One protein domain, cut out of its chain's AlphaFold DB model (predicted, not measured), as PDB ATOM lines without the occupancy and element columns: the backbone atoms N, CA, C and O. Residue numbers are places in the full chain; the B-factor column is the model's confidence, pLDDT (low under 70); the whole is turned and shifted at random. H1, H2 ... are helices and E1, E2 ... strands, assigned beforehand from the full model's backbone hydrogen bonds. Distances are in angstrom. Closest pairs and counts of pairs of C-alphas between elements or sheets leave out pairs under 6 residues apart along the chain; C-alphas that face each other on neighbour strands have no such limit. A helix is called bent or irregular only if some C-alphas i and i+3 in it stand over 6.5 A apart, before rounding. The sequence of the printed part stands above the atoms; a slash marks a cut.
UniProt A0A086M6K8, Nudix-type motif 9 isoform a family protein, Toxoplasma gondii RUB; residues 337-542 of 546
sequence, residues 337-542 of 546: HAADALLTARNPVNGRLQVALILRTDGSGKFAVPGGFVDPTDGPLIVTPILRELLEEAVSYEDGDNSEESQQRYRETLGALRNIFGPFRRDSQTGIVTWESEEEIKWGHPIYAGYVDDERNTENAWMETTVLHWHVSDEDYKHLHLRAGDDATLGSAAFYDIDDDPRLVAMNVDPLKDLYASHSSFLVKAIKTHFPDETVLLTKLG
ATOM      1  N   HIS A 337      17.682  16.774  36.450       95.00
ATOM      2  CA  HIS A 337      16.294  16.988  36.861       95.00
ATOM      3  C   HIS A 337      16.174  17.811  38.136       95.00
ATOM      4  O   HIS A 337      16.840  17.524  39.131       95.00
ATOM      5  N   ALA A 338      15.258  18.767  38.097       95.19
ATOM      6  CA  ALA A 338      14.727  19.515  39.218       95.19
ATOM      7  C   ALA A 338      13.215  19.275  39.368       95.19
ATOM      8  O   ALA A 338      12.577  18.660  38.503       95.19
ATOM      9  N   ALA A 339      12.640  19.737  40.473       95.62
ATOM     10  CA  ALA A 339      11.202  19.727  40.676       95.62
ATOM     11  C   ALA A 339      10.751  20.925  41.529       95.62
ATOM     12  O   ALA A 339      11.334  21.197  42.577       95.62
ATOM     13  N   ASP A 340       9.706  21.627  41.078       96.38
ATOM     14  CA  ASP A 340       9.277  22.920  41.627       96.38
ATOM     15  C   ASP A 340       7.843  22.876  42.187       96.38
ATOM     16  O   ASP A 340       6.903  22.411  41.525       96.38
ATOM     17  N   ALA A 341       7.658  23.428  43.390       96.19
ATOM     18  CA  ALA A 341       6.378  23.501  44.092       96.19
ATOM     19  C   ALA A 341       5.670  24.843  43.836       96.19
ATOM     20  O   ALA A 341       5.784  25.788  44.623       96.19
ATOM     21  N   LEU A 342       4.887  24.948  42.756       98.00
ATOM     22  CA  LEU A 342       4.135  26.174  42.472       98.00
ATOM     23  C   LEU A 342       2.889  26.268  43.366       98.00
ATOM     24  O   LEU A 342       1.796  25.849  42.988       98.00
ATOM     25  N   LEU A 343       3.044  26.843  44.558       98.25
ATOM     26  CA  LEU A 343       1.928  27.112  45.466       98.25
ATOM     27  C   LEU A 343       1.332  28.499  45.213       98.25
ATOM     28  O   LEU A 343       2.048  29.503  45.200       98.25
ATOM     29  N   THR A 344       0.006  28.570  45.083       98.19
ATOM     30  CA  THR A 344      -0.741  29.837  45.076       98.19
ATOM     31  C   THR A 344      -1.799  29.864  46.168       98.19
ATOM     32  O   THR A 344      -2.342  28.826  46.530       98.19
ATOM     33  N   ALA A 345      -2.149  31.048  46.660       97.69
ATOM     34  CA  ALA A 345      -3.193  31.248  47.668       97.69
ATOM     35  C   ALA A 345      -3.979  32.535  47.380       97.69
ATOM     36  O   ALA A 345      -3.570  33.327  46.528       97.69
ATOM     37  N   ARG A 346      -5.094  32.768  48.076       96.38
ATOM     38  CA  ARG A 346      -5.725  34.095  48.122       96.38
ATOM     39  C   ARG A 346      -5.301  34.817  49.393       96.38
ATOM     40  O   ARG A 346      -5.393  34.267  50.483       96.38
ATOM     41  N   ASN A 347      -4.869  36.065  49.246       95.00
ATOM     42  CA  ASN A 347      -4.558  36.931  50.374       95.00
ATOM     43  C   ASN A 347      -5.845  37.165  51.194       95.00
ATOM     44  O   ASN A 347      -6.788  37.766  50.667       95.00
ATOM     45  N   PRO A 348      -5.919  36.761  52.475       92.50
ATOM     46  CA  PRO A 348      -7.158  36.840  53.254       92.50
ATOM     47  C   PRO A 348      -7.559  38.275  53.637       92.50
ATOM     48  O   PRO A 348      -8.667  38.489  54.124       92.50
ATOM     49  N   VAL A 349      -6.674  39.262  53.444       92.44
ATOM     50  CA  VAL A 349      -6.919  40.674  53.783       92.44
ATOM     51  C   VAL A 349      -7.433  41.465  52.581       92.44
ATOM     52  O   VAL A 349      -8.331  42.290  52.737       92.44
ATOM     53  N   ASN A 350      -6.866  41.244  51.389       93.62
ATOM     54  CA  ASN A 350      -7.178  42.035  50.188       93.62
ATOM     55  C   ASN A 350      -7.761  41.219  49.010       93.62
ATOM     56  O   ASN A 350      -8.124  41.807  47.993       93.62
ATOM     57  N   GLY A 351      -7.865  39.891  49.139       93.31
ATOM     58  CA  GLY A 351      -8.443  38.975  48.147       93.31
ATOM     59  C   GLY A 351      -7.566  38.660  46.927       93.31
ATOM     60  O   GLY A 351      -7.947  37.802  46.124       93.31
ATOM     61  N   ARG A 352      -6.409  39.323  46.777       94.69
ATOM     62  CA  ARG A 352      -5.506  39.169  45.625       94.69
ATOM     63  C   ARG A 352      -4.917  37.760  45.555       94.69
ATOM     64  O   ARG A 352      -4.693  37.113  46.577       94.69
ATOM     65  N   LEU A 353      -4.635  37.306  44.335       97.06
ATOM     66  CA  LEU A 353      -3.907  36.063  44.109       97.06
ATOM     67  C   LEU A 353      -2.436  36.228  44.527       97.06
ATOM     68  O   LEU A 353      -1.769  37.197  44.152       97.06
ATOM     69  N   GLN A 354      -1.941  35.261  45.292       97.31
ATOM     70  CA  GLN A 354      -0.573  35.200  45.793       97.31
ATOM     71  C   GLN A 354       0.164  33.974  45.263       97.31
ATOM     72  O   GLN A 354      -0.457  32.961  44.934       97.31
ATOM     73  N   VAL A 355       1.492  34.043  45.260       98.00
ATOM     74  CA  VAL A 355       2.404  32.938  44.937       98.00
ATOM     75  C   VAL A 355       3.450  32.784  46.045       98.00
ATOM     76  O   VAL A 355       3.941  33.785  46.569       98.00
ATOM     77  N   ALA A 356       3.773  31.547  46.426       97.88
ATOM     78  CA  ALA A 356       4.879  31.272  47.342       97.88
ATOM     79  C   ALA A 356       6.218  31.430  46.610       97.88
ATOM     80  O   ALA A 356       6.426  30.810  45.566       97.88
ATOM     81  N   LEU A 357       7.117  32.252  47.152       97.25
ATOM     82  CA  LEU A 357       8.447  32.496  46.591       97.25
ATOM     83  C   LEU A 357       9.516  32.505  47.688       97.25
ATOM     84  O   LEU A 357       9.227  32.824  48.841       97.25
ATOM     85  N   ILE A 358      10.750  32.224  47.281       94.62
ATOM     86  CA  ILE A 358      11.999  32.391  48.035       94.62
ATOM     87  C   ILE A 358      12.954  33.328  47.278       94.62
ATOM     88  O   ILE A 358      12.810  33.508  46.068       94.62
ATOM     89  N   LEU A 359      13.958  33.902  47.950       91.00
ATOM     90  CA  LEU A 359      15.049  34.665  47.321       91.00
ATOM     91  C   LEU A 359      16.361  33.867  47.385       91.00
ATOM     92  O   LEU A 359      16.943  33.733  48.463       91.00
ATOM     93  N   ARG A 360      16.840  33.363  46.241       87.12
ATOM     94  CA  ARG A 360      17.978  32.424  46.151       87.12
ATOM     95  C   ARG A 360      19.295  33.009  46.682       87.12
ATOM     96  O   ARG A 360      19.675  34.121  46.301       87.12
ATOM     97  N   THR A 361      20.039  32.235  47.477       79.06
ATOM     98  CA  THR A 361      21.373  32.614  48.008       79.06
ATOM     99  C   THR A 361      22.543  32.185  47.114       79.06
ATOM    100  O   THR A 361      23.672  32.640  47.314       79.06
ATOM    101  N   ASP A 362      22.278  31.388  46.072       68.81
ATOM    102  CA  ASP A 362      23.259  30.799  45.142       68.81
ATOM    103  C   ASP A 362      24.140  31.802  44.367       68.81
ATOM    104  O   ASP A 362      25.092  31.406  43.691       68.81
ATOM    105  N   GLY A 363      23.867  33.099  44.482       64.25
ATOM    106  CA  GLY A 363      24.575  34.187  43.811       64.25
ATOM    107  C   GLY A 363      23.811  34.796  42.635       64.25
ATOM    108  O   GLY A 363      24.257  35.819  42.109       64.25
ATOM    109  N   SER A 364      22.659  34.229  42.256       71.88
ATOM    110  CA  SER A 364      21.721  34.850  41.311       71.88
ATOM    111  C   SER A 364      20.983  36.042  41.928       71.88
ATOM    112  O   SER A 364      20.739  37.026  41.230       71.88
ATOM    113  N   GLY A 365      20.650  35.973  43.225       78.00
ATOM    114  CA  GLY A 365      19.912  37.018  43.942       78.00
ATOM    115  C   GLY A 365      18.503  37.258  43.393       78.00
ATOM    116  O   GLY A 365      17.999  38.376  43.481       78.00
ATOM    117  N   LYS A 366      17.889  36.238  42.777       86.31
ATOM    118  CA  LYS A 366      16.552  36.310  42.173       86.31
ATOM    119  C   LYS A 366      15.498  35.615  43.027       86.31
ATOM    120  O   LYS A 366      15.784  34.609  43.679       86.31
ATOM    121  N   PHE A 367      14.269  36.120  42.957       93.50
ATOM    122  CA  PHE A 367      13.108  35.407  43.479       93.50
ATOM    123  C   PHE A 367      12.805  34.166  42.637       93.50
ATOM    124  O   PHE A 367      12.925  34.197  41.413       93.50
ATOM    125  N   ALA A 368      12.392  33.085  43.284       94.00
ATOM    126  CA  ALA A 368      12.062  31.815  42.655       94.00
ATOM    127  C   ALA A 368      10.877  31.155  43.371       94.00
ATOM    128  O   ALA A 368      10.689  31.337  44.570       94.00
ATOM    129  N   VAL A 369      10.088  30.373  42.633       95.56
ATOM    130  CA  VAL A 369       9.292  29.268  43.197       95.56
ATOM    131  C   VAL A 369      10.230  28.335  43.983       95.56
ATOM    132  O   VAL A 369      11.329  28.101  43.480       95.56
ATOM    133  N   PRO A 370       9.837  27.829  45.169       94.25
ATOM    134  CA  PRO A 370      10.651  26.875  45.916       94.25
ATOM    135  C   PRO A 370      10.755  25.537  45.171       94.25
ATOM    136  O   PRO A 370       9.734  24.954  44.781       94.25
ATOM    137  N   GLY A 371      11.981  25.072  44.952       92.88
ATOM    138  CA  GLY A 371      12.291  23.946  44.079       92.88
ATOM    139  C   GLY A 371      13.790  23.759  43.841       92.88
ATOM    140  O   GLY A 371      14.566  24.713  43.762       92.88
ATOM    141  N   GLY A 372      14.193  22.503  43.665       91.69
ATOM    142  CA  GLY A 372      15.596  22.114  43.547       91.69
ATOM    143  C   GLY A 372      15.771  20.749  42.889       91.69
ATOM    144  O   GLY A 372      14.909  20.304  42.133       91.69
ATOM    145  N   PHE A 373      16.929  20.118  43.081       92.81
ATOM    146  CA  PHE A 373      17.330  18.935  42.314       92.81
ATOM    147  C   PHE A 373      16.638  17.654  42.787       92.81
ATOM    148  O   PHE A 373      16.547  17.383  43.976       92.81
ATOM    149  N   VAL A 374      16.264  16.780  41.849       92.94
ATOM    150  CA  VAL A 374      15.822  15.420  42.188       92.94
ATOM    151  C   VAL A 374      17.027  14.588  42.646       92.94
ATOM    152  O   VAL A 374      17.945  14.293  41.858       92.94
ATOM    153  N   ASP A 375      17.012  14.199  43.919       87.81
ATOM    154  CA  ASP A 375      18.036  13.385  44.563       87.81
ATOM    155  C   ASP A 375      17.758  11.883  44.338       87.81
ATOM    156  O   ASP A 375      16.597  11.465  44.290       87.81
ATOM    157  N   PRO A 376      18.787  11.022  44.205       82.81
ATOM    158  CA  PRO A 376      18.592   9.574  44.097       82.81
ATOM    159  C   PRO A 376      17.794   8.927  45.245       82.81
ATOM    160  O   PRO A 376      17.297   7.813  45.072       82.81
ATOM    161  N   THR A 377      17.676   9.581  46.406       85.00
ATOM    162  CA  THR A 377      16.923   9.090  47.572       85.00
ATOM    163  C   THR A 377      15.430   9.442  47.568       85.00
ATOM    164  O   THR A 377      14.681   8.826  48.325       85.00
ATOM    165  N   ASP A 378      14.963  10.334  46.683       88.25
ATOM    166  CA  ASP A 378      13.553  10.776  46.617       88.25
ATOM    167  C   ASP A 378      12.564   9.677  46.153       88.25
ATOM    168  O   ASP A 378      11.339   9.820  46.245       88.25
ATOM    169  N   GLY A 379      13.083   8.550  45.657       86.88
ATOM    170  CA  GLY A 379      12.280   7.429  45.175       86.88
ATOM    171  C   GLY A 379      11.590   7.709  43.827       86.88
ATOM    172  O   GLY A 379      12.023   8.570  43.064       86.88
ATOM    173  N   PRO A 380      10.536   6.947  43.473       88.38
ATOM    174  CA  PRO A 380       9.963   6.995  42.127       88.38
ATOM    175  C   PRO A 380       8.961   8.138  41.905       88.38
ATOM    176  O   PRO A 380       8.646   8.454  40.760       88.38
ATOM    177  N   LEU A 381       8.395   8.734  42.956       93.31
ATOM    178  CA  LEU A 381       7.290   9.685  42.818       93.31
ATOM    179  C   LEU A 381       7.811  11.121  42.724       93.31
ATOM    180  O   LEU A 381       8.356  11.640  43.689       93.31
ATOM    181  N   ILE A 382       7.562  11.798  41.599       93.88
ATOM    182  CA  ILE A 382       8.021  13.182  41.355       93.88
ATOM    183  C   ILE A 382       7.446  14.219  42.338       93.88
ATOM    184  O   ILE A 382       7.967  15.318  42.449       93.88
ATOM    185  N   VAL A 383       6.410  13.878  43.106       95.50
ATOM    186  CA  VAL A 383       5.894  14.719  44.199       95.50
ATOM    187  C   VAL A 383       6.763  14.670  45.469       95.50
ATOM    188  O   VAL A 383       6.742  15.624  46.241       95.50
ATOM    189  N   THR A 384       7.565  13.616  45.681       96.12
ATOM    190  CA  THR A 384       8.524  13.538  46.798       96.12
ATOM    191  C   THR A 384       9.600  14.633  46.740       96.12
ATOM    192  O   THR A 384       9.680  15.374  47.719       96.12
ATOM    193  N   PRO A 385      10.369  14.820  45.638       95.69
ATOM    194  CA  PRO A 385      11.356  15.898  45.562       95.69
ATOM    195  C   PRO A 385      10.688  17.270  45.665       95.69
ATOM    196  O   PRO A 385      11.172  18.116  46.401       95.69
ATOM    197  N   ILE A 386       9.527  17.477  45.027       96.62
ATOM    198  CA  ILE A 386       8.772  18.743  45.116       96.62
ATOM    199  C   ILE A 386       8.470  19.108  46.576       96.62
ATOM    200  O   ILE A 386       8.638  20.258  46.978       96.62
ATOM    201  N   LEU A 387       8.028  18.134  47.376       96.69
ATOM    202  CA  LEU A 387       7.744  18.357  48.788       96.69
ATOM    203  C   LEU A 387       9.028  18.496  49.623       96.69
ATOM    204  O   LEU A 387       9.054  19.339  50.517       96.69
ATOM    205  N   ARG A 388      10.086  17.719  49.349       95.38
ATOM    206  CA  ARG A 388      11.379  17.852  50.041       95.38
ATOM    207  C   ARG A 388      11.983  19.241  49.818       95.38
ATOM    208  O   ARG A 388      12.264  19.922  50.795       95.38
ATOM    209  N   GLU A 389      12.094  19.680  48.569       94.31
ATOM    210  CA  GLU A 389      12.652  20.986  48.193       94.31
ATOM    211  C   GLU A 389      11.826  22.140  48.785       94.31
ATOM    212  O   GLU A 389      12.377  23.051  49.395       94.31
ATOM    213  N   LEU A 390      10.489  22.060  48.741       95.38
ATOM    214  CA  LEU A 390       9.617  23.015  49.439       95.38
ATOM    215  C   LEU A 390       9.892  23.062  50.954       95.38
ATOM    216  O   LEU A 390       9.895  24.136  51.559       95.38
ATOM    217  N   LEU A 391      10.090  21.900  51.580       93.94
ATOM    218  CA  LEU A 391      10.369  21.781  53.009       93.94
ATOM    219  C   LEU A 391      11.783  22.253  53.382       93.94
ATOM    220  O   LEU A 391      12.001  22.664  54.523       93.94
ATOM    221  N   GLU A 392      12.746  22.159  52.471       89.69
ATOM    222  CA  GLU A 392      14.136  22.588  52.655       89.69
ATOM    223  C   GLU A 392      14.287  24.089  52.397       89.69
ATOM    224  O   GLU A 392      14.784  24.799  53.268       89.69
ATOM    225  N   GLU A 393      13.764  24.614  51.288       90.06
ATOM    226  CA  GLU A 393      13.897  26.031  50.934       90.06
ATOM    227  C   GLU A 393      12.916  26.956  51.678       90.06
ATOM    228  O   GLU A 393      13.255  28.113  51.943       90.06
ATOM    229  N   ALA A 394      11.706  26.487  52.022       92.12
ATOM    230  CA  ALA A 394      10.620  27.339  52.529       92.12
ATOM    231  C   ALA A 394       9.960  26.879  53.847       92.12
ATOM    232  O   ALA A 394       9.012  27.534  54.300       92.12
ATOM    233  N   VAL A 395      10.444  25.807  54.494       89.12
ATOM    234  CA  VAL A 395       9.952  25.347  55.813       89.12
ATOM    235  C   VAL A 395      11.105  24.919  56.734       89.12
ATOM    236  O   VAL A 395      11.196  23.764  57.167       89.12
ATOM    237  N   SER A 396      11.980  25.874  57.057       79.62
ATOM    238  CA  SER A 396      13.073  25.680  58.022       79.62
ATOM    239  C   SER A 396      12.837  26.379  59.373       79.62
ATOM    240  O   SER A 396      11.890  27.150  59.558       79.62
ATOM    241  N   TYR A 397      13.714  26.092  60.334       66.75
ATOM    242  CA  TYR A 397      13.874  26.868  61.564       66.75
ATOM    243  C   TYR A 397      14.844  28.031  61.320       66.75
ATOM    244  O   TYR A 397      15.686  27.964  60.430       66.75
ATOM    245  N   GLU A 398      14.762  29.091  62.127       60.00
ATOM    246  CA  GLU A 398      15.837  30.091  62.152       60.00
ATOM    247  C   GLU A 398      16.969  29.581  63.052       60.00
ATOM    248  O   GLU A 398      16.708  29.033  64.126       60.00
ATOM    249  N   ASP A 399      18.223  29.763  62.632       55.22
ATOM    250  CA  ASP A 399      19.398  29.299  63.375       55.22
ATOM    251  C   ASP A 399      19.407  29.834  64.820       55.22
ATOM    252  O   ASP A 399      19.597  31.024  65.081       55.22
ATOM    253  N   GLY A 400      19.213  28.927  65.782       57.41
ATOM    254  CA  GLY A 400      19.162  29.230  67.216       57.41
ATOM    255  C   GLY A 400      17.769  29.531  67.792       57.41
ATOM    256  O   GLY A 400      17.635  29.563  69.019       57.41
ATOM    257  N   ASP A 401      16.726  29.675  66.971       68.00
ATOM    258  CA  ASP A 401      15.344  29.898  67.421       68.00
ATOM    259  C   ASP A 401      14.643  28.581  67.798       68.00
ATOM    260  O   ASP A 401      13.854  28.001  67.052       68.00
ATOM    261  N   ASN A 402      14.921  28.121  69.018       71.44
ATOM    262  CA  ASN A 402      14.266  26.960  69.626       71.44
ATOM    263  C   ASN A 402      12.997  27.324  70.426       71.44
ATOM    264  O   ASN A 402      12.623  26.588  71.343       71.44
ATOM    265  N   SER A 403      12.351  28.460  70.138       85.06
ATOM    266  CA  SER A 403      11.157  28.893  70.877       85.06
ATOM    267  C   SER A 403       9.965  27.942  70.684       85.06
ATOM    268  O   SER A 403       9.775  27.343  69.623       85.06
ATOM    269  N   GLU A 404       9.117  27.823  71.714       87.56
ATOM    270  CA  GLU A 404       7.887  27.017  71.641       87.56
ATOM    271  C   GLU A 404       6.952  27.501  70.521       87.56
ATOM    272  O   GLU A 404       6.288  26.685  69.881       87.56
ATOM    273  N   GLU A 405       6.944  28.811  70.250       87.50
ATOM    274  CA  GLU A 405       6.174  29.425  69.168       87.50
ATOM    275  C   GLU A 405       6.675  28.980  67.791       87.50
ATOM    276  O   GLU A 405       5.875  28.558  66.957       87.50
ATOM    277  N   SER A 406       7.986  28.999  67.541       85.94
ATOM    278  CA  SER A 406       8.537  28.576  66.249       85.94
ATOM    279  C   SER A 406       8.392  27.075  66.017       85.94
ATOM    280  O   SER A 406       8.040  26.659  64.913       85.94
ATOM    281  N   GLN A 407       8.526  26.257  67.066       87.38
ATOM    282  CA  GLN A 407       8.161  24.839  66.990       87.38
ATOM    283  C   GLN A 407       6.663  24.632  66.718       87.38
ATOM    284  O   GLN A 407       6.293  23.694  66.011       87.38
ATOM    285  N   GLN A 408       5.790  25.477  67.275       91.25
ATOM    286  CA  GLN A 408       4.350  25.402  67.030       91.25
ATOM    287  C   GLN A 408       4.009  25.767  65.584       91.25
ATOM    288  O   GLN A 408       3.343  24.978  64.916       91.25
ATOM    289  N   ARG A 409       4.547  26.878  65.073       91.56
ATOM    290  CA  ARG A 409       4.403  27.282  63.668       91.56
ATOM    291  C   ARG A 409       4.924  26.208  62.710       91.56
ATOM    292  O   ARG A 409       4.252  25.889  61.741       91.56
ATOM    293  N   TYR A 410       6.063  25.577  63.007       91.19
ATOM    294  CA  TYR A 410       6.574  24.455  62.209       91.19
ATOM    295  C   TYR A 410       5.615  23.250  62.202       91.19
ATOM    296  O   TYR A 410       5.351  22.668  61.147       91.19
ATOM    297  N   ARG A 411       5.043  22.880  63.360       92.50
ATOM    298  CA  ARG A 411       4.033  21.806  63.453       92.50
ATOM    299  C   ARG A 411       2.759  22.135  62.671       92.50
ATOM    300  O   ARG A 411       2.228  21.245  62.011       92.50
ATOM    301  N   GLU A 412       2.295  23.380  62.736       95.56
ATOM    302  CA  GLU A 412       1.149  23.891  61.970       95.56
ATOM    303  C   GLU A 412       1.415  23.824  60.460       95.56
ATOM    304  O   GLU A 412       0.619  23.222  59.737       95.56
ATOM    305  N   THR A 413       2.583  24.294  60.001       95.62
ATOM    306  CA  THR A 413       2.981  24.237  58.584       95.62
ATOM    307  C   THR A 413       3.054  22.795  58.082       95.62
ATOM    308  O   THR A 413       2.512  22.487  57.022       95.62
ATOM    309  N   LEU A 414       3.640  21.868  58.853       95.50
ATOM    310  CA  LEU A 414       3.620  20.440  58.505       95.50
ATOM    311  C   LEU A 414       2.203  19.838  58.514       95.50
ATOM    312  O   LEU A 414       1.943  18.890  57.776       95.50
ATOM    313  N   GLY A 415       1.291  20.343  59.348       96.38
ATOM    314  CA  GLY A 415      -0.121  19.952  59.341       96.38
ATOM    315  C   GLY A 415      -0.815  20.364  58.042       96.38
ATOM    316  O   GLY A 415      -1.365  19.514  57.343       96.38
ATOM    317  N   ALA A 416      -0.706  21.641  57.672       97.31
ATOM    318  CA  ALA A 416      -1.240  22.168  56.417       97.31
ATOM    319  C   ALA A 416      -0.631  21.482  55.185       97.31
ATOM    320  O   ALA A 416      -1.354  21.103  54.268       97.31
ATOM    321  N   LEU A 417       0.681  21.228  55.166       97.56
ATOM    322  CA  LEU A 417       1.303  20.510  54.050       97.56
ATOM    323  C   LEU A 417       0.794  19.069  53.920       97.56
ATOM    324  O   LEU A 417       0.601  18.610  52.798       97.56
ATOM    325  N   ARG A 418       0.486  18.369  55.022       97.56
ATOM    326  CA  ARG A 418      -0.177  17.051  54.947       97.56
ATOM    327  C   ARG A 418      -1.596  17.143  54.389       97.56
ATOM    328  O   ARG A 418      -2.022  16.254  53.654       97.56
ATOM    329  N   ASN A 419      -2.316  18.228  54.666       97.12
ATOM    330  CA  ASN A 419      -3.617  18.474  54.042       97.12
ATOM    331  C   ASN A 419      -3.492  18.755  52.537       97.12
ATOM    332  O   ASN A 419      -4.339  18.283  51.779       97.12
ATOM    333  N   ILE A 420      -2.456  19.480  52.103       97.50
ATOM    334  CA  ILE A 420      -2.247  19.889  50.703       97.50
ATOM    335  C   ILE A 420      -1.707  18.739  49.842       97.50
ATOM    336  O   ILE A 420      -2.227  18.508  48.754       97.50
ATOM    337  N   PHE A 421      -0.700  18.008  50.331       97.31
ATOM    338  CA  PHE A 421       0.046  16.989  49.575       97.31
ATOM    339  C   PHE A 421      -0.364  15.539  49.887       97.31
ATOM    340  O   PHE A 421      -0.070  14.646  49.096       97.31
ATOM    341  N   GLY A 422      -1.057  15.285  51.001       97.12
ATOM    342  CA  GLY A 422      -1.313  13.935  51.526       97.12
ATOM    343  C   GLY A 422      -0.412  13.589  52.725       97.12
ATOM    344  O   GLY A 422       0.503  14.346  53.057       97.12
ATOM    345  N   PRO A 423      -0.666  12.471  53.429       96.88
ATOM    346  CA  PRO A 423       0.024  12.142  54.672       96.88
ATOM    347  C   PRO A 423       1.481  11.715  54.434       96.88
ATOM    348  O   PRO A 423       1.766  10.710  53.778       96.88
ATOM    349  N   PHE A 424       2.415  12.466  55.021       96.56
ATOM    350  CA  PHE A 424       3.853  12.205  54.940       96.56
ATOM    351  C   PHE A 424       4.574  12.362  56.288       96.56
ATOM    352  O   PHE A 424       4.125  13.053  57.218       96.56
ATOM    353  N   ARG A 425       5.762  11.761  56.355       94.75
ATOM    354  CA  ARG A 425       6.770  11.931  57.405       94.75
ATOM    355  C   ARG A 425       8.020  12.556  56.795       94.75
ATOM    356  O   ARG A 425       8.442  12.149  55.720       94.75
ATOM    357  N   ARG A 426       8.609  13.519  57.503       91.94
ATOM    358  CA  ARG A 426       9.936  14.081  57.222       91.94
ATOM    359  C   ARG A 426      10.870  13.593  58.320       91.94
ATOM    360  O   ARG A 426      10.567  13.812  59.496       91.94
ATOM    361  N   ASP A 427      11.962  12.936  57.959       88.69
ATOM    362  CA  ASP A 427      13.016  12.615  58.913       88.69
ATOM    363  C   ASP A 427      13.780  13.895  59.294       88.69
ATOM    364  O   ASP A 427      14.194  14.673  58.435       88.69
ATOM    365  N   SER A 428      13.943  14.141  60.595       80.38
ATOM    366  CA  SER A 428      14.501  15.402  61.098       80.38
ATOM    367  C   SER A 428      16.029  15.480  61.054       80.38
ATOM    368  O   SER A 428      16.573  16.531  61.376       80.38
ATOM    369  N   GLN A 429      16.726  14.382  60.744       80.50
ATOM    370  CA  GLN A 429      18.192  14.335  60.662       80.50
ATOM    371  C   GLN A 429      18.687  14.338  59.214       80.50
ATOM    372  O   GLN A 429      19.762  14.862  58.936       80.50
ATOM    373  N   THR A 430      17.919  13.731  58.313       83.56
ATOM    374  CA  THR A 430      18.294  13.483  56.914       83.56
ATOM    375  C   THR A 430      17.461  14.271  55.906       83.56
ATOM    376  O   THR A 430      17.791  14.250  54.728       83.56
ATOM    377  N   GLY A 431      16.369  14.919  56.328       85.38
ATOM    378  CA  GLY A 431      15.442  15.637  55.442       85.38
ATOM    379  C   GLY A 431      14.482  14.731  54.658       85.38
ATOM    380  O   GLY A 431      13.448  15.214  54.194       85.38
ATOM    381  N   ILE A 432      14.768  13.424  54.577       89.25
ATOM    382  CA  ILE A 432      14.059  12.443  53.742       89.25
ATOM    383  C   ILE A 432      12.549  12.463  54.005       89.25
ATOM    384  O   ILE A 432      12.083  12.335  55.144       89.25
ATOM    385  N   VAL A 433      11.782  12.570  52.920       93.50
ATOM    386  CA  VAL A 433      10.319  12.523  52.916       93.50
ATOM    387  C   VAL A 433       9.846  11.107  52.584       93.50
ATOM    388  O   VAL A 433      10.303  10.490  51.627       93.50
ATOM    389  N   THR A 434       8.900  10.586  53.366       94.94
ATOM    390  CA  THR A 434       8.242   9.292  53.123       94.94
ATOM    391  C   THR A 434       6.728   9.426  53.244       94.94
ATOM    392  O   THR A 434       6.225  10.108  54.137       94.94
ATOM    393  N   TRP A 435       5.991   8.776  52.345       95.81
ATOM    394  CA  TRP A 435       4.527   8.792  52.317       95.81
ATOM    395  C   TRP A 435       3.953   7.708  53.234       95.81
ATOM    396  O   TRP A 435       4.490   6.602  53.294       95.81
ATOM    397  N   GLU A 436       2.868   8.006  53.955       95.81
ATOM    398  CA  GLU A 436       2.191   7.002  54.796       95.81
ATOM    399  C   GLU A 436       1.267   6.085  53.972       95.81
ATOM    400  O   GLU A 436       1.090   4.919  54.321       95.81
ATOM    401  N   SER A 437       0.739   6.595  52.855       93.94
ATOM    402  CA  SER A 437       0.041   5.860  51.792       93.94
ATOM    403  C   SER A 437       0.300   6.574  50.461       93.94
ATOM    404  O   SER A 437       0.242   7.802  50.403       93.94
ATOM    405  N   GLU A 438       0.578   5.824  49.388       92.44
ATOM    406  CA  GLU A 438       0.699   6.399  48.036       92.44
ATOM    407  C   GLU A 438      -0.665   6.780  47.440       92.44
ATOM    408  O   GLU A 438      -0.757   7.632  46.555       92.44
ATOM    409  N   GLU A 439      -1.728   6.124  47.900       92.56
ATOM    410  CA  GLU A 439      -3.108   6.316  47.462       92.56
ATOM    411  C   GLU A 439      -3.706   7.625  47.994       92.56
ATOM    412  O   GLU A 439      -4.558   8.219  47.334       92.56
ATOM    413  N   GLU A 440      -3.244   8.090  49.157       95.31
ATOM    414  CA  GLU A 440      -3.675   9.348  49.783       95.31
ATOM    415  C   GLU A 440      -2.869  10.582  49.325       95.31
ATOM    416  O   GLU A 440      -3.147  11.704  49.760       95.31
ATOM    417  N   ILE A 441      -1.897  10.406  48.421       95.88
ATOM    418  CA  ILE A 441      -1.128  11.508  47.829       95.88
ATOM    419  C   ILE A 441      -2.038  12.397  46.975       95.88
ATOM    420  O   ILE A 441      -2.656  11.963  45.998       95.88
ATOM    421  N   LYS A 442      -2.047  13.690  47.293       96.06
ATOM    422  CA  LYS A 442      -2.802  14.727  46.586       96.06
ATOM    423  C   LYS A 442      -1.921  15.389  45.536       96.06
ATOM    424  O   LYS A 442      -1.193  16.345  45.799       96.06
ATOM    425  N   TRP A 443      -1.999  14.853  44.325       95.06
ATOM    426  CA  TRP A 443      -1.259  15.341  43.165       95.06
ATOM    427  C   TRP A 443      -1.677  16.759  42.765       95.06
ATOM    428  O   TRP A 443      -2.862  17.041  42.583       95.06
ATOM    429  N   GLY A 444      -0.686  17.633  42.589       94.62
ATOM    430  CA  GLY A 444      -0.868  18.961  42.011       94.62
ATOM    431  C   GLY A 444      -1.131  18.897  40.508       94.62
ATOM    432  O   GLY A 444      -0.869  17.886  39.849       94.62
ATOM    433  N   HIS A 445      -1.633  19.989  39.940       94.88
ATOM    434  CA  HIS A 445      -1.894  20.060  38.508       94.88
ATOM    435  C   HIS A 445      -0.581  20.250  37.726       94.88
ATOM    436  O   HIS A 445       0.194  21.148  38.062       94.88
ATOM    437  N   PRO A 446      -0.293  19.450  36.682       93.69
ATOM    438  CA  PRO A 446       0.953  19.571  35.936       93.69
ATOM    439  C   PRO A 446       0.981  20.843  35.083       93.69
ATOM    440  O   PRO A 446       0.282  20.958  34.073       93.69
ATOM    441  N   ILE A 447       1.837  21.794  35.465       92.56
ATOM    442  CA  ILE A 447       2.066  23.034  34.717       92.56
ATOM    443  C   ILE A 447       3.138  22.820  33.658       92.56
ATOM    444  O   ILE A 447       2.958  23.222  32.504       92.56
ATOM    445  N   TYR A 448       4.247  22.179  34.017       91.69
ATOM    446  CA  TYR A 448       5.358  21.951  33.102       91.69
ATOM    447  C   TYR A 448       6.136  20.680  33.444       91.69
ATOM    448  O   TYR A 448       6.204  20.281  34.600       91.69
ATOM    449  N   ALA A 449       6.721  20.063  32.423       91.31
ATOM    450  CA  ALA A 449       7.759  19.053  32.544       91.31
ATOM    451  C   ALA A 449       8.643  19.178  31.297       91.31
ATOM    452  O   ALA A 449       8.130  19.052  30.179       91.31
ATOM    453  N   GLY A 450       9.921  19.521  31.460       90.50
ATOM    454  CA  GLY A 450      10.793  19.794  30.319       90.50
ATOM    455  C   GLY A 450      12.048  20.609  30.611       90.50
ATOM    456  O   GLY A 450      12.370  20.919  31.754       90.50
ATOM    457  N   TYR A 451      12.750  20.942  29.532       89.12
ATOM    458  CA  TYR A 451      13.974  21.741  29.512       89.12
ATOM    459  C   TYR A 451      13.784  23.158  30.062       89.12
ATOM    460  O   TYR A 451      12.860  23.872  29.675       89.12
ATOM    461  N   VAL A 452      14.727  23.597  30.890       85.50
ATOM    462  CA  VAL A 452      14.784  24.959  31.429       85.50
ATOM    463  C   VAL A 452      15.968  25.691  30.805       85.50
ATOM    464  O   VAL A 452      17.074  25.148  30.766       85.50
ATOM    465  N   ASP A 453      15.771  26.929  30.334       79.56
ATOM    466  CA  ASP A 453      16.916  27.810  30.081       79.56
ATOM    467  C   ASP A 453      17.500  28.257  31.416       79.56
ATOM    468  O   ASP A 453      16.941  29.088  32.132       79.56
ATOM    469  N   ASP A 454      18.641  27.664  31.726       83.62
ATOM    470  CA  ASP A 454      19.402  27.907  32.925       83.62
ATOM    471  C   ASP A 454      20.831  28.311  32.552       83.62
ATOM    472  O   ASP A 454      21.452  27.761  31.634       83.62
ATOM    473  N   GLU A 455      21.380  29.262  33.301       81.31
ATOM    474  CA  GLU A 455      22.734  29.778  33.112       81.31
ATOM    475  C   GLU A 455      23.833  28.720  33.325       81.31
ATOM    476  O   GLU A 455      24.969  28.915  32.888       81.31
ATOM    477  N   ARG A 456      23.499  27.583  33.946       87.31
ATOM    478  CA  ARG A 456      24.365  26.411  34.132       87.31
ATOM    479  C   ARG A 456      24.417  25.494  32.906       87.31
ATOM    480  O   ARG A 456      25.341  24.685  32.823       87.31
ATOM    481  N   ASN A 457      23.484  25.607  31.959       88.81
ATOM    482  CA  ASN A 457      23.415  24.724  30.791       88.81
ATOM    483  C   ASN A 457      24.714  24.751  29.964       88.81
ATOM    484  O   ASN A 457      25.364  25.784  29.807       88.81
ATOM    485  N   THR A 458      25.069  23.608  29.387       88.94
ATOM    486  CA  THR A 458      26.200  23.421  28.471       88.94
ATOM    487  C   THR A 458      25.747  22.625  27.245       88.94
ATOM    488  O   THR A 458      24.577  22.265  27.106       88.94
ATOM    489  N   GLU A 459      26.669  22.306  26.339       87.25
ATOM    490  CA  GLU A 459      26.399  21.393  25.221       87.25
ATOM    491  C   GLU A 459      26.145  19.941  25.650       87.25
ATOM    492  O   GLU A 459      25.560  19.184  24.875       87.25
ATOM    493  N   ASN A 460      26.582  19.546  26.852       91.12
ATOM    494  CA  ASN A 460      26.581  18.149  27.303       91.12
ATOM    495  C   ASN A 460      25.890  17.913  28.658       91.12
ATOM    496  O   ASN A 460      25.794  16.768  29.095       91.12
ATOM    497  N   ALA A 461      25.407  18.959  29.321       93.25
ATOM    498  CA  ALA A 461      24.560  18.876  30.503       93.25
ATOM    499  C   ALA A 461      23.573  20.049  30.511       93.25
ATOM    500  O   ALA A 461      23.917  21.155  30.093       93.25
ATOM    501  N   TRP A 462      22.344  19.822  30.957       92.50
ATOM    502  CA  TRP A 462      21.316  20.861  31.006       92.50
ATOM    503  C   TRP A 462      20.301  20.603  32.113       92.50
ATOM    504  O   TRP A 462      20.153  19.475  32.577       92.50
ATOM    505  N   MET A 463      19.600  21.655  32.518       92.44
ATOM    506  CA  MET A 463      18.496  21.596  33.465       92.44
ATOM    507  C   MET A 463      17.204  21.149  32.779       92.44
ATOM    508  O   MET A 463      16.823  21.662  31.724       92.44
ATOM    509  N   GLU A 464      16.495  20.234  33.426       93.81
ATOM    510  CA  GLU A 464      15.083  19.957  33.165       93.81
ATOM    511  C   GLU A 464      14.327  20.030  34.492       93.81
ATOM    512  O   GLU A 464      14.913  19.753  35.534       93.81
ATOM    513  N   THR A 465      13.048  20.404  34.490       94.69
ATOM    514  CA  THR A 465      12.235  20.435  35.715       94.69
ATOM    515  C   THR A 465      10.830  19.889  35.496       94.69
ATOM    516  O   THR A 465      10.312  19.944  34.378       94.69
ATOM    517  N   THR A 466      10.200  19.405  36.570       95.12
ATOM    518  CA  THR A 466       8.748  19.192  36.658       95.12
ATOM    519  C   THR A 466       8.123  20.191  37.632       95.12
ATOM    520  O   THR A 466       8.472  20.223  38.807       95.12
ATOM    521  N   VAL A 467       7.140  20.956  37.155       95.69
ATOM    522  CA  VAL A 467       6.399  21.960  37.930       95.69
ATOM    523  C   VAL A 467       4.967  21.489  38.128       95.69
ATOM    524  O   VAL A 467       4.197  21.387  37.162       95.69
ATOM    525  N   LEU A 468       4.593  21.250  39.384       96.94
ATOM    526  CA  LEU A 468       3.217  20.959  39.781       96.94
ATOM    527  C   LEU A 468       2.630  22.151  40.550       96.94
ATOM    528  O   LEU A 468       3.324  22.814  41.322       96.94
ATOM    529  N   HIS A 469       1.348  22.432  40.320       98.06
ATOM    530  CA  HIS A 469       0.607  23.524  40.952       98.06
ATOM    531  C   HIS A 469      -0.378  23.016  42.002       98.06
ATOM    532  O   HIS A 469      -1.153  22.094  41.739       98.06
ATOM    533  N   TRP A 470      -0.404  23.677  43.157       98.31
ATOM    534  CA  TRP A 470      -1.483  23.554  44.134       98.31
ATOM    535  C   TRP A 470      -2.031  24.944  44.457       98.31
ATOM    536  O   TRP A 470      -1.272  25.886  44.702       98.31
ATOM    537  N   HIS A 471      -3.358  25.062  44.505       97.69
ATOM    538  CA  HIS A 471      -4.010  26.208  45.127       97.69
ATOM    539  C   HIS A 471      -4.334  25.864  46.583       97.69
ATOM    540  O   HIS A 471      -5.089  24.930  46.853       97.69
ATOM    541  N   VAL A 472      -3.723  26.594  47.509       97.62
ATOM    542  CA  VAL A 472      -3.879  26.421  48.953       97.62
ATOM    543  C   VAL A 472      -5.237  26.968  49.390       97.62
ATOM    544  O   VAL A 472      -5.637  28.051  48.965       97.62
ATOM    545  N   SER A 473      -5.939  26.221  50.246       96.69
ATOM    546  CA  SER A 473      -7.223  26.650  50.803       96.69
ATOM    547  C   SER A 473      -7.052  27.771  51.836       96.69
ATOM    548  O   SER A 473      -6.035  27.835  52.525       96.69
ATOM    549  N   ASP A 474      -8.078  28.608  52.015       95.06
ATOM    550  CA  ASP A 474      -8.087  29.652  53.053       95.06
ATOM    551  C   ASP A 474      -7.871  29.094  54.472       95.06
ATOM    552  O   ASP A 474      -7.454  29.834  55.361       95.06
ATOM    553  N   GLU A 475      -8.177  27.814  54.719       94.62
ATOM    554  CA  GLU A 475      -7.924  27.176  56.013       94.62
ATOM    555  C   GLU A 475      -6.461  26.759  56.150       94.62
ATOM    556  O   GLU A 475      -5.813  27.167  57.108       94.62
ATOM    557  N   ASP A 476      -5.911  26.030  55.176       96.25
ATOM    558  CA  ASP A 476      -4.510  25.594  55.208       96.25
ATOM    559  C   ASP A 476      -3.545  26.791  55.188       96.25
ATOM    560  O   ASP A 476      -2.534  26.782  55.889       96.25
ATOM    561  N   TYR A 477      -3.888  27.861  54.459       95.69
ATOM    562  CA  TYR A 477      -3.101  29.095  54.380       95.69
ATOM    563  C   TYR A 477      -2.828  29.722  55.758       95.69
ATOM    564  O   TYR A 477      -1.724  30.207  55.995       95.69
ATOM    565  N   LYS A 478      -3.792  29.679  56.693       94.06
ATOM    566  CA  LYS A 478      -3.635  30.237  58.056       94.06
ATOM    567  C   LYS A 478      -2.522  29.557  58.854       94.06
ATOM    568  O   LYS A 478      -1.976  30.170  59.769       94.06
ATOM    569  N   HIS A 479      -2.230  28.304  58.516       94.62
ATOM    570  CA  HIS A 479      -1.285  27.437  59.215       94.62
ATOM    571  C   HIS A 479       0.038  27.279  58.441       94.62
ATOM    572  O   HIS A 479       0.969  26.676  58.963       94.62
ATOM    573  N   LEU A 480       0.159  27.823  57.218       93.62
ATOM    574  CA  LEU A 480       1.399  27.826  56.425       93.62
ATOM    575  C   LEU A 480       2.321  28.994  56.803       93.62
ATOM    576  O   LEU A 480       2.376  30.031  56.138       93.62
ATOM    577  N   HIS A 481       3.129  28.791  57.839       92.31
ATOM    578  CA  HIS A 481       4.167  29.733  58.257       92.31
ATOM    579  C   HIS A 481       5.472  29.459  57.501       92.31
ATOM    580  O   HIS A 481       6.369  28.798  58.030       92.31
ATOM    581  N   LEU A 482       5.568  29.923  56.251       93.00
ATOM    582  CA  LEU A 482       6.784  29.761  55.442       93.00
ATOM    583  C   LEU A 482       7.990  30.467  56.093       93.00
ATOM    584  O   LEU A 482       7.867  31.572  56.627       93.00
ATOM    585  N   ARG A 483       9.155  29.811  56.050       88.81
ATOM    586  CA  ARG A 483      10.444  30.296  56.568       88.81
ATOM    587  C   ARG A 483      11.586  29.790  55.697       88.81
ATOM    588  O   ARG A 483      11.673  28.596  55.433       88.81
ATOM    589  N   ALA A 484      12.460  30.704  55.288       85.94
ATOM    590  CA  ALA A 484      13.598  30.397  54.430       85.94
ATOM    591  C   ALA A 484      14.555  29.412  55.117       85.94
ATOM    592  O   ALA A 484      14.921  29.638  56.270       85.94
ATOM    593  N   GLY A 485      14.940  28.350  54.409       81.81
ATOM    594  CA  GLY A 485      16.074  27.500  54.778       81.81
ATOM    595  C   GLY A 485      17.375  27.926  54.100       81.81
ATOM    596  O   GLY A 485      17.460  29.014  53.538       81.81
ATOM    597  N   ASP A 486      18.383  27.061  54.162       70.94
ATOM    598  CA  ASP A 486      19.796  27.380  53.912       70.94
ATOM    599  C   ASP A 486      20.082  27.991  52.520       70.94
ATOM    600  O   ASP A 486      20.896  28.914  52.392       70.94
ATOM    601  N   ASP A 487      19.379  27.532  51.478       70.12
ATOM    602  CA  ASP A 487      19.527  28.017  50.094       70.12
ATOM    603  C   ASP A 487      18.638  29.243  49.760       70.12
ATOM    604  O   ASP A 487      18.715  29.828  48.668       70.12
ATOM    605  N   ALA A 488      17.848  29.711  50.733       79.19
ATOM    606  CA  ALA A 488      16.980  30.878  50.643       79.19
ATOM    607  C   ALA A 488      17.418  32.002  51.603       79.19
ATOM    608  O   ALA A 488      17.929  31.800  52.700       79.19
ATOM    609  N   THR A 489      17.223  33.256  51.195       80.44
ATOM    610  CA  THR A 489      17.607  34.409  52.022       80.44
ATOM    611  C   THR A 489      16.689  34.486  53.241       80.44
ATOM    612  O   THR A 489      15.466  34.463  53.082       80.44
ATOM    613  N   LEU A 490      17.247  34.620  54.447       81.44
ATOM    614  CA  LEU A 490      16.474  34.698  55.691       81.44
ATOM    615  C   LEU A 490      15.329  35.728  55.592       81.44
ATOM    616  O   LEU A 490      15.534  36.865  55.166       81.44
ATOM    617  N   GLY A 491      14.114  35.315  55.964       82.88
ATOM    618  CA  GLY A 491      12.903  36.142  55.885       82.88
ATOM    619  C   GLY A 491      12.313  36.342  54.477       82.88
ATOM    620  O   GLY A 491      11.348  37.094  54.343       82.88
ATOM    621  N   SER A 492      12.856  35.697  53.434       89.19
ATOM    622  CA  SER A 492      12.338  35.806  52.055       89.19
ATOM    623  C   SER A 492      11.299  34.756  51.656       89.19
ATOM    624  O   SER A 492      10.588  34.975  50.684       89.19
ATOM    625  N   ALA A 493      11.195  33.628  52.365       94.06
ATOM    626  CA  ALA A 493      10.179  32.625  52.059       94.06
ATOM    627  C   ALA A 493       8.804  33.111  52.527       94.06
ATOM    628  O   ALA A 493       8.557  33.215  53.730       94.06
ATOM    629  N   ALA A 494       7.912  33.424  51.593       95.19
ATOM    630  CA  ALA A 494       6.558  33.872  51.904       95.19
ATOM    631  C   ALA A 494       5.616  33.705  50.708       95.19
ATOM    632  O   ALA A 494       6.050  33.572  49.565       95.19
ATOM    633  N   PHE A 495       4.312  33.806  50.968       97.06
ATOM    634  CA  PHE A 495       3.368  34.207  49.933       97.06
ATOM    635  C   PHE A 495       3.538  35.702  49.641       97.06
ATOM    636  O   PHE A 495       3.610  36.527  50.559       97.06
ATOM    637  N   TYR A 496       3.613  36.036  48.359       97.12
ATOM    638  CA  TYR A 496       3.671  37.396  47.834       97.12
ATOM    639  C   TYR A 496       2.445  37.656  46.973       97.12
ATOM    640  O   TYR A 496       2.069  36.788  46.181       97.12
ATOM    641  N   ASP A 497       1.840  38.840  47.093       96.94
ATOM    642  CA  ASP A 497       0.831  39.271  46.120       96.94
ATOM    643  C   ASP A 497       1.488  39.278  44.731       96.94
ATOM    644  O   ASP A 497       2.556  39.862  44.540       96.94
ATOM    645  N   ILE A 498       0.862  38.623  43.747       95.06
ATOM    646  CA  ILE A 498       1.390  38.600  42.370       95.06
ATOM    647  C   ILE A 498       1.464  40.021  41.799       95.06
ATOM    648  O   ILE A 498       2.281  40.297  40.924       95.06
ATOM    649  N   ASP A 499       0.621  40.916  42.317       90.94
ATOM    650  CA  ASP A 499       0.495  42.286  41.866       90.94
ATOM    651  C   ASP A 499       0.634  43.300  43.008       90.94
ATOM    652  O   ASP A 499      -0.019  43.192  44.045       90.94
ATOM    653  N   ASP A 500       1.482  44.304  42.786       88.56
ATOM    654  CA  ASP A 500       1.857  45.377  43.713       88.56
ATOM    655  C   ASP A 500       2.237  44.940  45.160       88.56
ATOM    656  O   ASP A 500       1.976  45.694  46.103       88.56
ATOM    657  N   ASP A 501       2.857  43.765  45.386       95.19
ATOM    658  CA  ASP A 501       3.383  43.414  46.723       95.19
ATOM    659  C   ASP A 501       4.450  44.438  47.164       95.19
ATOM    660  O   ASP A 501       5.462  44.599  46.470       95.19
ATOM    661  N   PRO A 502       4.297  45.110  48.324       93.12
ATOM    662  CA  PRO A 502       5.211  46.174  48.739       93.12
ATOM    663  C   PRO A 502       6.682  45.751  48.833       93.12
ATOM    664  O   PRO A 502       7.568  46.579  48.616       93.12
ATOM    665  N   ARG A 503       6.960  44.477  49.142       93.19
ATOM    666  CA  ARG A 503       8.326  43.946  49.264       93.19
ATOM    667  C   ARG A 503       8.966  43.792  47.888       93.19
ATOM    668  O   ARG A 503      10.105  44.208  47.695       93.19
ATOM    669  N   LEU A 504       8.227  43.238  46.927       93.50
ATOM    670  CA  LEU A 504       8.710  43.032  45.559       93.50
ATOM    671  C   LEU A 504       8.847  44.356  44.805       93.50
ATOM    672  O   LEU A 504       9.862  44.586  44.149       93.50
ATOM    673  N   VAL A 505       7.894  45.278  44.988       91.62
ATOM    674  CA  VAL A 505       7.968  46.646  44.448       91.62
ATOM    675  C   VAL A 505       9.207  47.380  44.971       91.62
ATOM    676  O   VAL A 505       9.914  48.009  44.186       91.62
ATOM    677  N   ALA A 506       9.532  47.257  46.264       90.81
ATOM    678  CA  ALA A 506      10.739  47.862  46.842       90.81
ATOM    679  C   ALA A 506      12.053  47.295  46.266       90.81
ATOM    680  O   ALA A 506      13.070  47.988  46.275       90.81
ATOM    681  N   MET A 507      12.033  46.062  45.749       87.88
ATOM    682  CA  MET A 507      13.166  45.413  45.076       87.88
ATOM    683  C   MET A 507      13.110  45.517  43.541       87.88
ATOM    684  O   MET A 507      14.018  45.028  42.874       87.88
ATOM    685  N   ASN A 508      12.090  46.181  42.980       89.06
ATOM    686  CA  ASN A 508      11.822  46.260  41.540       89.06
ATOM    687  C   ASN A 508      11.757  44.862  40.881       89.06
ATOM    688  O   ASN A 508      12.459  44.587  39.909       89.06
ATOM    689  N   VAL A 509      10.923  43.980  41.441       90.00
ATOM    690  CA  VAL A 509      10.679  42.614  40.950       90.00
ATOM    691  C   VAL A 509       9.205  42.460  40.577       90.00
ATOM    692  O   VAL A 509       8.332  42.642  41.423       90.00
ATOM    693  N   ASP A 510       8.924  42.084  39.331       91.25
ATOM    694  CA  ASP A 510       7.606  41.642  38.866       91.25
ATOM    695  C   ASP A 510       7.582  40.098  38.783       91.25
ATOM    696  O   ASP A 510       8.297  39.530  37.948       91.25
ATOM    697  N   PRO A 511       6.776  39.374  39.590       92.81
ATOM    698  CA  PRO A 511       6.659  37.911  39.516       92.81
ATOM    699  C   PRO A 511       6.333  37.355  38.127       92.81
ATOM    700  O   PRO A 511       6.671  36.210  37.818       92.81
ATOM    701  N   LEU A 512       5.694  38.146  37.266       90.19
ATOM    702  CA  LEU A 512       5.318  37.749  35.913       90.19
ATOM    703  C   LEU A 512       6.437  37.993  34.881       90.19
ATOM    704  O   LEU A 512       6.250  37.649  33.711       90.19
ATOM    705  N   LYS A 513       7.590  38.555  35.284       85.56
ATOM    706  CA  LYS A 513       8.731  38.860  34.395       85.56
ATOM    707  C   LYS A 513      10.114  38.479  34.944       85.56
ATOM    708  O   LYS A 513      10.963  38.051  34.165       85.56
ATOM    709  N   ASP A 514      10.351  38.659  36.243       87.38
ATOM    710  CA  ASP A 514      11.699  38.795  36.823       87.38
ATOM    711  C   ASP A 514      12.143  37.623  37.720       87.38
ATOM    712  O   ASP A 514      13.218  37.682  38.330       87.38
ATOM    713  N   LEU A 515      11.352  36.546  37.810       89.19
ATOM    714  CA  LEU A 515      11.739  35.364  38.587       89.19
ATOM    715  C   LEU A 515      12.947  34.634  37.960       89.19
ATOM    716  O   LEU A 515      13.365  34.883  36.825       89.19
ATOM    717  N   TYR A 516      13.552  33.736  38.734       86.56
ATOM    718  CA  TYR A 516      14.656  32.889  38.297       86.56
ATOM    719  C   TYR A 516      14.260  31.986  37.114       86.56
ATOM    720  O   TYR A 516      13.121  31.526  37.028       86.56
ATOM    721  N   ALA A 517      15.215  31.744  36.209       83.62
ATOM    722  CA  ALA A 517      15.048  30.945  34.992       83.62
ATOM    723  C   ALA A 517      13.697  31.204  34.282       83.62
ATOM    724  O   ALA A 517      13.386  32.342  33.930       83.62
ATOM    725  N   SER A 518      12.879  30.164  34.102       85.75
ATOM    726  CA  SER A 518      11.567  30.230  33.446       85.75
ATOM    727  C   SER A 518      10.385  30.377  34.427       85.75
ATOM    728  O   SER A 518       9.235  30.220  34.013       85.75
ATOM    729  N   HIS A 519      10.617  30.673  35.716       90.19
ATOM    730  CA  HIS A 519       9.595  30.543  36.774       90.19
ATOM    731  C   HIS A 519       8.399  31.492  36.566       90.19
ATOM    732  O   HIS A 519       7.250  31.100  36.781       90.19
ATOM    733  N   SER A 520       8.634  32.699  36.039       90.25
ATOM    734  CA  SER A 520       7.564  33.624  35.638       90.25
ATOM    735  C   SER A 520       6.657  33.041  34.548       90.25
ATOM    736  O   SER A 520       5.438  33.197  34.609       90.25
ATOM    737  N   SER A 521       7.209  32.297  33.585       87.19
ATOM    738  CA  SER A 521       6.431  31.625  32.534       87.19
ATOM    739  C   SER A 521       5.561  30.494  33.092       87.19
ATOM    740  O   SER A 521       4.447  30.282  32.607       87.19
ATOM    741  N   PHE A 522       6.032  29.784  34.124       90.81
ATOM    742  CA  PHE A 522       5.238  28.769  34.826       90.81
ATOM    743  C   PHE A 522       4.069  29.408  35.586       90.81
ATOM    744  O   PHE A 522       2.933  28.954  35.449       90.81
ATOM    745  N   LEU A 523       4.317  30.514  36.297       93.06
ATOM    746  CA  LEU A 523       3.279  31.286  36.984       93.06
ATOM    747  C   LEU A 523       2.232  31.844  36.004       93.06
ATOM    748  O   LEU A 523       1.036  31.652  36.213       93.06
ATOM    749  N   VAL A 524       2.656  32.451  34.890       90.94
ATOM    750  CA  VAL A 524       1.747  32.932  33.829       90.94
ATOM    751  C   VAL A 524       0.899  31.790  33.260       90.94
ATOM    752  O   VAL A 524      -0.300  31.974  33.034       90.94
ATOM    753  N   LYS A 525       1.479  30.600  33.051       88.88
ATOM    754  CA  LYS A 525       0.721  29.424  32.603       88.88
ATOM    755  C   LYS A 525      -0.306  28.988  33.653       88.88
ATOM    756  O   LYS A 525      -1.463  28.800  33.294       88.88
ATOM    757  N   ALA A 526       0.067  28.909  34.929       92.31
ATOM    758  CA  ALA A 526      -0.862  28.565  36.007       92.31
ATOM    759  C   ALA A 526      -2.019  29.574  36.139       92.31
ATOM    760  O   ALA A 526      -3.168  29.155  36.263       92.31
ATOM    761  N   ILE A 527      -1.753  30.885  36.022       93.06
ATOM    762  CA  ILE A 527      -2.797  31.930  35.997       93.06
ATOM    763  C   ILE A 527      -3.784  31.674  34.853       93.06
ATOM    764  O   ILE A 527      -4.985  31.580  35.089       93.06
ATOM    765  N   LYS A 528      -3.291  31.474  33.624       89.69
ATOM    766  CA  LYS A 528      -4.146  31.185  32.458       89.69
ATOM    767  C   LYS A 528      -4.967  29.900  32.596       89.69
ATOM    768  O   LYS A 528      -6.062  29.834  32.049       89.69
ATOM    769  N   THR A 529      -4.426  28.873  33.253       89.62
ATOM    770  CA  THR A 529      -5.058  27.547  33.347       89.62
ATOM    771  C   THR A 529      -6.047  27.440  34.509       89.62
ATOM    772  O   THR A 529      -7.070  26.775  34.362       89.62
ATOM    773  N   HIS A 530      -5.777  28.094  35.643       92.88
ATOM    774  CA  HIS A 530      -6.539  27.907  36.887       92.88
ATOM    775  C   HIS A 530      -7.260  29.161  37.391       92.88
ATOM    776  O   HIS A 530      -8.162  29.042  38.217       92.88
ATOM    777  N   PHE A 531      -6.912  30.348  36.889       93.31
ATOM    778  CA  PHE A 531      -7.434  31.628  37.374       93.31
ATOM    779  C   PHE A 531      -7.901  32.524  36.207       93.31
ATOM    780  O   PHE A 531      -7.348  33.606  35.997       93.31
ATOM    781  N   PRO A 532      -8.922  32.103  35.425       85.44
ATOM    782  CA  PRO A 532      -9.386  32.842  34.246       85.44
ATOM    783  C   PRO A 532      -9.848  34.271  34.576       85.44
ATOM    784  O   PRO A 532      -9.593  35.189  33.796       85.44
ATOM    785  N   ASP A 533     -10.442  34.483  35.751       86.25
ATOM    786  CA  ASP A 533     -10.886  35.804  36.220       86.25
ATOM    787  C   ASP A 533      -9.710  36.742  36.567       86.25
ATOM    788  O   ASP A 533      -9.821  37.961  36.457       86.25
ATOM    789  N   GLU A 534      -8.546  36.179  36.913       86.38
ATOM    790  CA  GLU A 534      -7.313  36.914  37.229       86.38
ATOM    791  C   GLU A 534      -6.464  37.185  35.967       86.38
ATOM    792  O   GLU A 534      -5.377  37.758  36.048       86.38
ATOM    793  N   THR A 535      -6.936  36.823  34.766       81.81
ATOM    794  CA  THR A 535      -6.205  37.088  33.505       81.81
ATOM    795  C   THR A 535      -5.974  38.577  33.240       81.81
ATOM    796  O   THR A 535      -5.060  38.926  32.490       81.81
ATOM    797  N   VAL A 536      -6.710  39.467  33.916       84.81
ATOM    798  CA  VAL A 536      -6.438  40.911  33.934       84.81
ATOM    799  C   VAL A 536      -5.024  41.238  34.434       84.81
ATOM    800  O   VAL A 536      -4.410  42.166  33.906       84.81
ATOM    801  N   LEU A 537      -4.450  40.447  35.350       81.75
ATOM    802  CA  LEU A 537      -3.060  40.600  35.809       81.75
ATOM    803  C   LEU A 537      -2.072  40.511  34.637       81.75
ATOM    804  O   LEU A 537      -1.106  41.267  34.553       81.75
ATOM    805  N   LEU A 538      -2.367  39.643  33.665       82.81
ATOM    806  CA  LEU A 538      -1.530  39.421  32.489       82.81
ATOM    807  C   LEU A 538      -1.569  40.602  31.505       82.81
ATOM    808  O   LEU A 538      -0.667  40.725  30.683       82.81
ATOM    809  N   THR A 539      -2.533  41.523  31.615       77.69
ATOM    810  CA  THR A 539      -2.536  42.758  30.803       77.69
ATOM    811  C   THR A 539      -1.372  43.691  31.156       77.69
ATOM    812  O   THR A 539      -0.901  44.429  30.290       77.69
ATOM    813  N   LYS A 540      -0.811  43.593  32.377       70.62
ATOM    814  CA  LYS A 540       0.432  44.286  32.783       70.62
ATOM    815  C   LYS A 540       1.688  43.756  32.069       70.62
ATOM    816  O   LYS A 540       2.772  44.334  32.196       70.62
ATOM    817  N   LEU A 541       1.563  42.674  31.299       66.44
ATOM    818  CA  LEU A 541       2.596  42.203  30.377       66.44
ATOM    819  C   LEU A 541       2.530  42.926  29.014       66.44
ATOM    820  O   LEU A 541       3.458  42.784  28.226       66.44
ATOM    821  N   GLY A 542       1.492  43.736  28.757       58.00
ATOM    822  CA  GLY A 542       1.229  44.438  27.493       58.00
ATOM    823  C   GLY A 542       0.581  43.542  26.429       58.00
ATOM    824  O   GLY A 542       0.203  42.411  26.721       58.00
TER     825      GLY A 542
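What this domain is: This is residues 337 to 542 of the 546 residues of the protein "Nudix-type motif 9 isoform a family protein" of Toxoplasma gondii RUB (UniProt A0A086M6K8). A strongly twisted sheet of six strands, E1, E2, E3, E6, E7 and E8, runs through the middle, with H1 across one face and H5 on the opposite face, where the sheet curls round it. Beyond H1 lie the small hairpin of E4 and E5 and the long helix H2, while H6 folds back on H5. The 206 printed residues include six named helices and eight named strands, in the order E1 E2 E3 H1 H2 E4 E5 E6 E7 H3 E8 H4 H5 H6; the class is mixed. The six-stranded sheet is branched, with E1 and E7 parallel and its other pairs antiparallel. The whole is compact, with a radius of gyration of the C-alphas of 16.4 A and spans of 48 by 47 by 36 A.

How they stand to each other: Start at E1, residues 337 to 346: E2, 353 to 359, and E3, 371 to 373, are on one side, and E7, 461 to 471, on the other side. Within hydrogen-bond range you find N 354 and O 345 at 2.8 A in the hairpin E1 and E2, N 339 and O 372 at 2.9 A, and N 338 and O 464 at 2.8 A. E6, 445 to 451, forms a hairpin with E7, N 469 and O 445 at 2.8 A; E8, 494 to 497, neighbours E2, N 496 and O 355 at 2.9 A. H1, 383 to 393, has a height of 7.5 A over the sheet and runs across the strands, at 70 degrees to E3 on the local plane. H5, 519 to 530, is on the opposite face; its closest C-alphas to E6 are Ala 526 and Ile 447, 6.4 A. H6, 532 to 541, touches residues 524 to 528 of H5 in a helical hairpin, closest C-alphas Lys 528 and Thr 535 at 6.3 A, with a shallow tilt of 33 degrees, only just short of steep. H2, 404 to 421, is close to H1 but not clearly touching, closest C-alphas Leu 387 and Phe 421 at 7.9 A; its residues 416 to 420 touch H3, 474 to 477, closest C-alphas Ala 416 and Asp 476 at 4.9 A. In the hairpin E4, 424 to 426, and E5, 433 to 435, N 425 and O 434 are 2.8 A apart. H3 only grazes the large sheet, as does H4, 502 to 506, with only just 5 pairs of C-alphas within 10 A. Every O i to N i+4 pair is within hydrogen-bond range in H1, H2, H4 and H5; H6 has 0 of 6, but 6 of 7 O i to N i+3 pairs, and H3 is too short for an O i to N i+4 pair.

Where its parts are: Find C-alpha 337 at (16.294, 16.988, 36.861); E1 runs 30.1 A from there. E7 runs 32.9 A and H2 25.5 A, from C-alpha 404 at (7.887, 27.017, 71.641). H6, irregular with C-alphas 533 and 536 7.1 A apart, ends at C-alpha 541, (2.596, 42.203, 30.377).

The domain as a whole: The farthest C-alphas, Glu 404 and Glu 459, are 50.3 A apart, and residues 400 to 405 and 456 to 461 stand free. The printed part has no cut; the links E2 to E3, H3 to E8 and H4 to H5 are long. The pLDDT is under 70 at residues 362 to 363, 397 to 401 and 541 to 542.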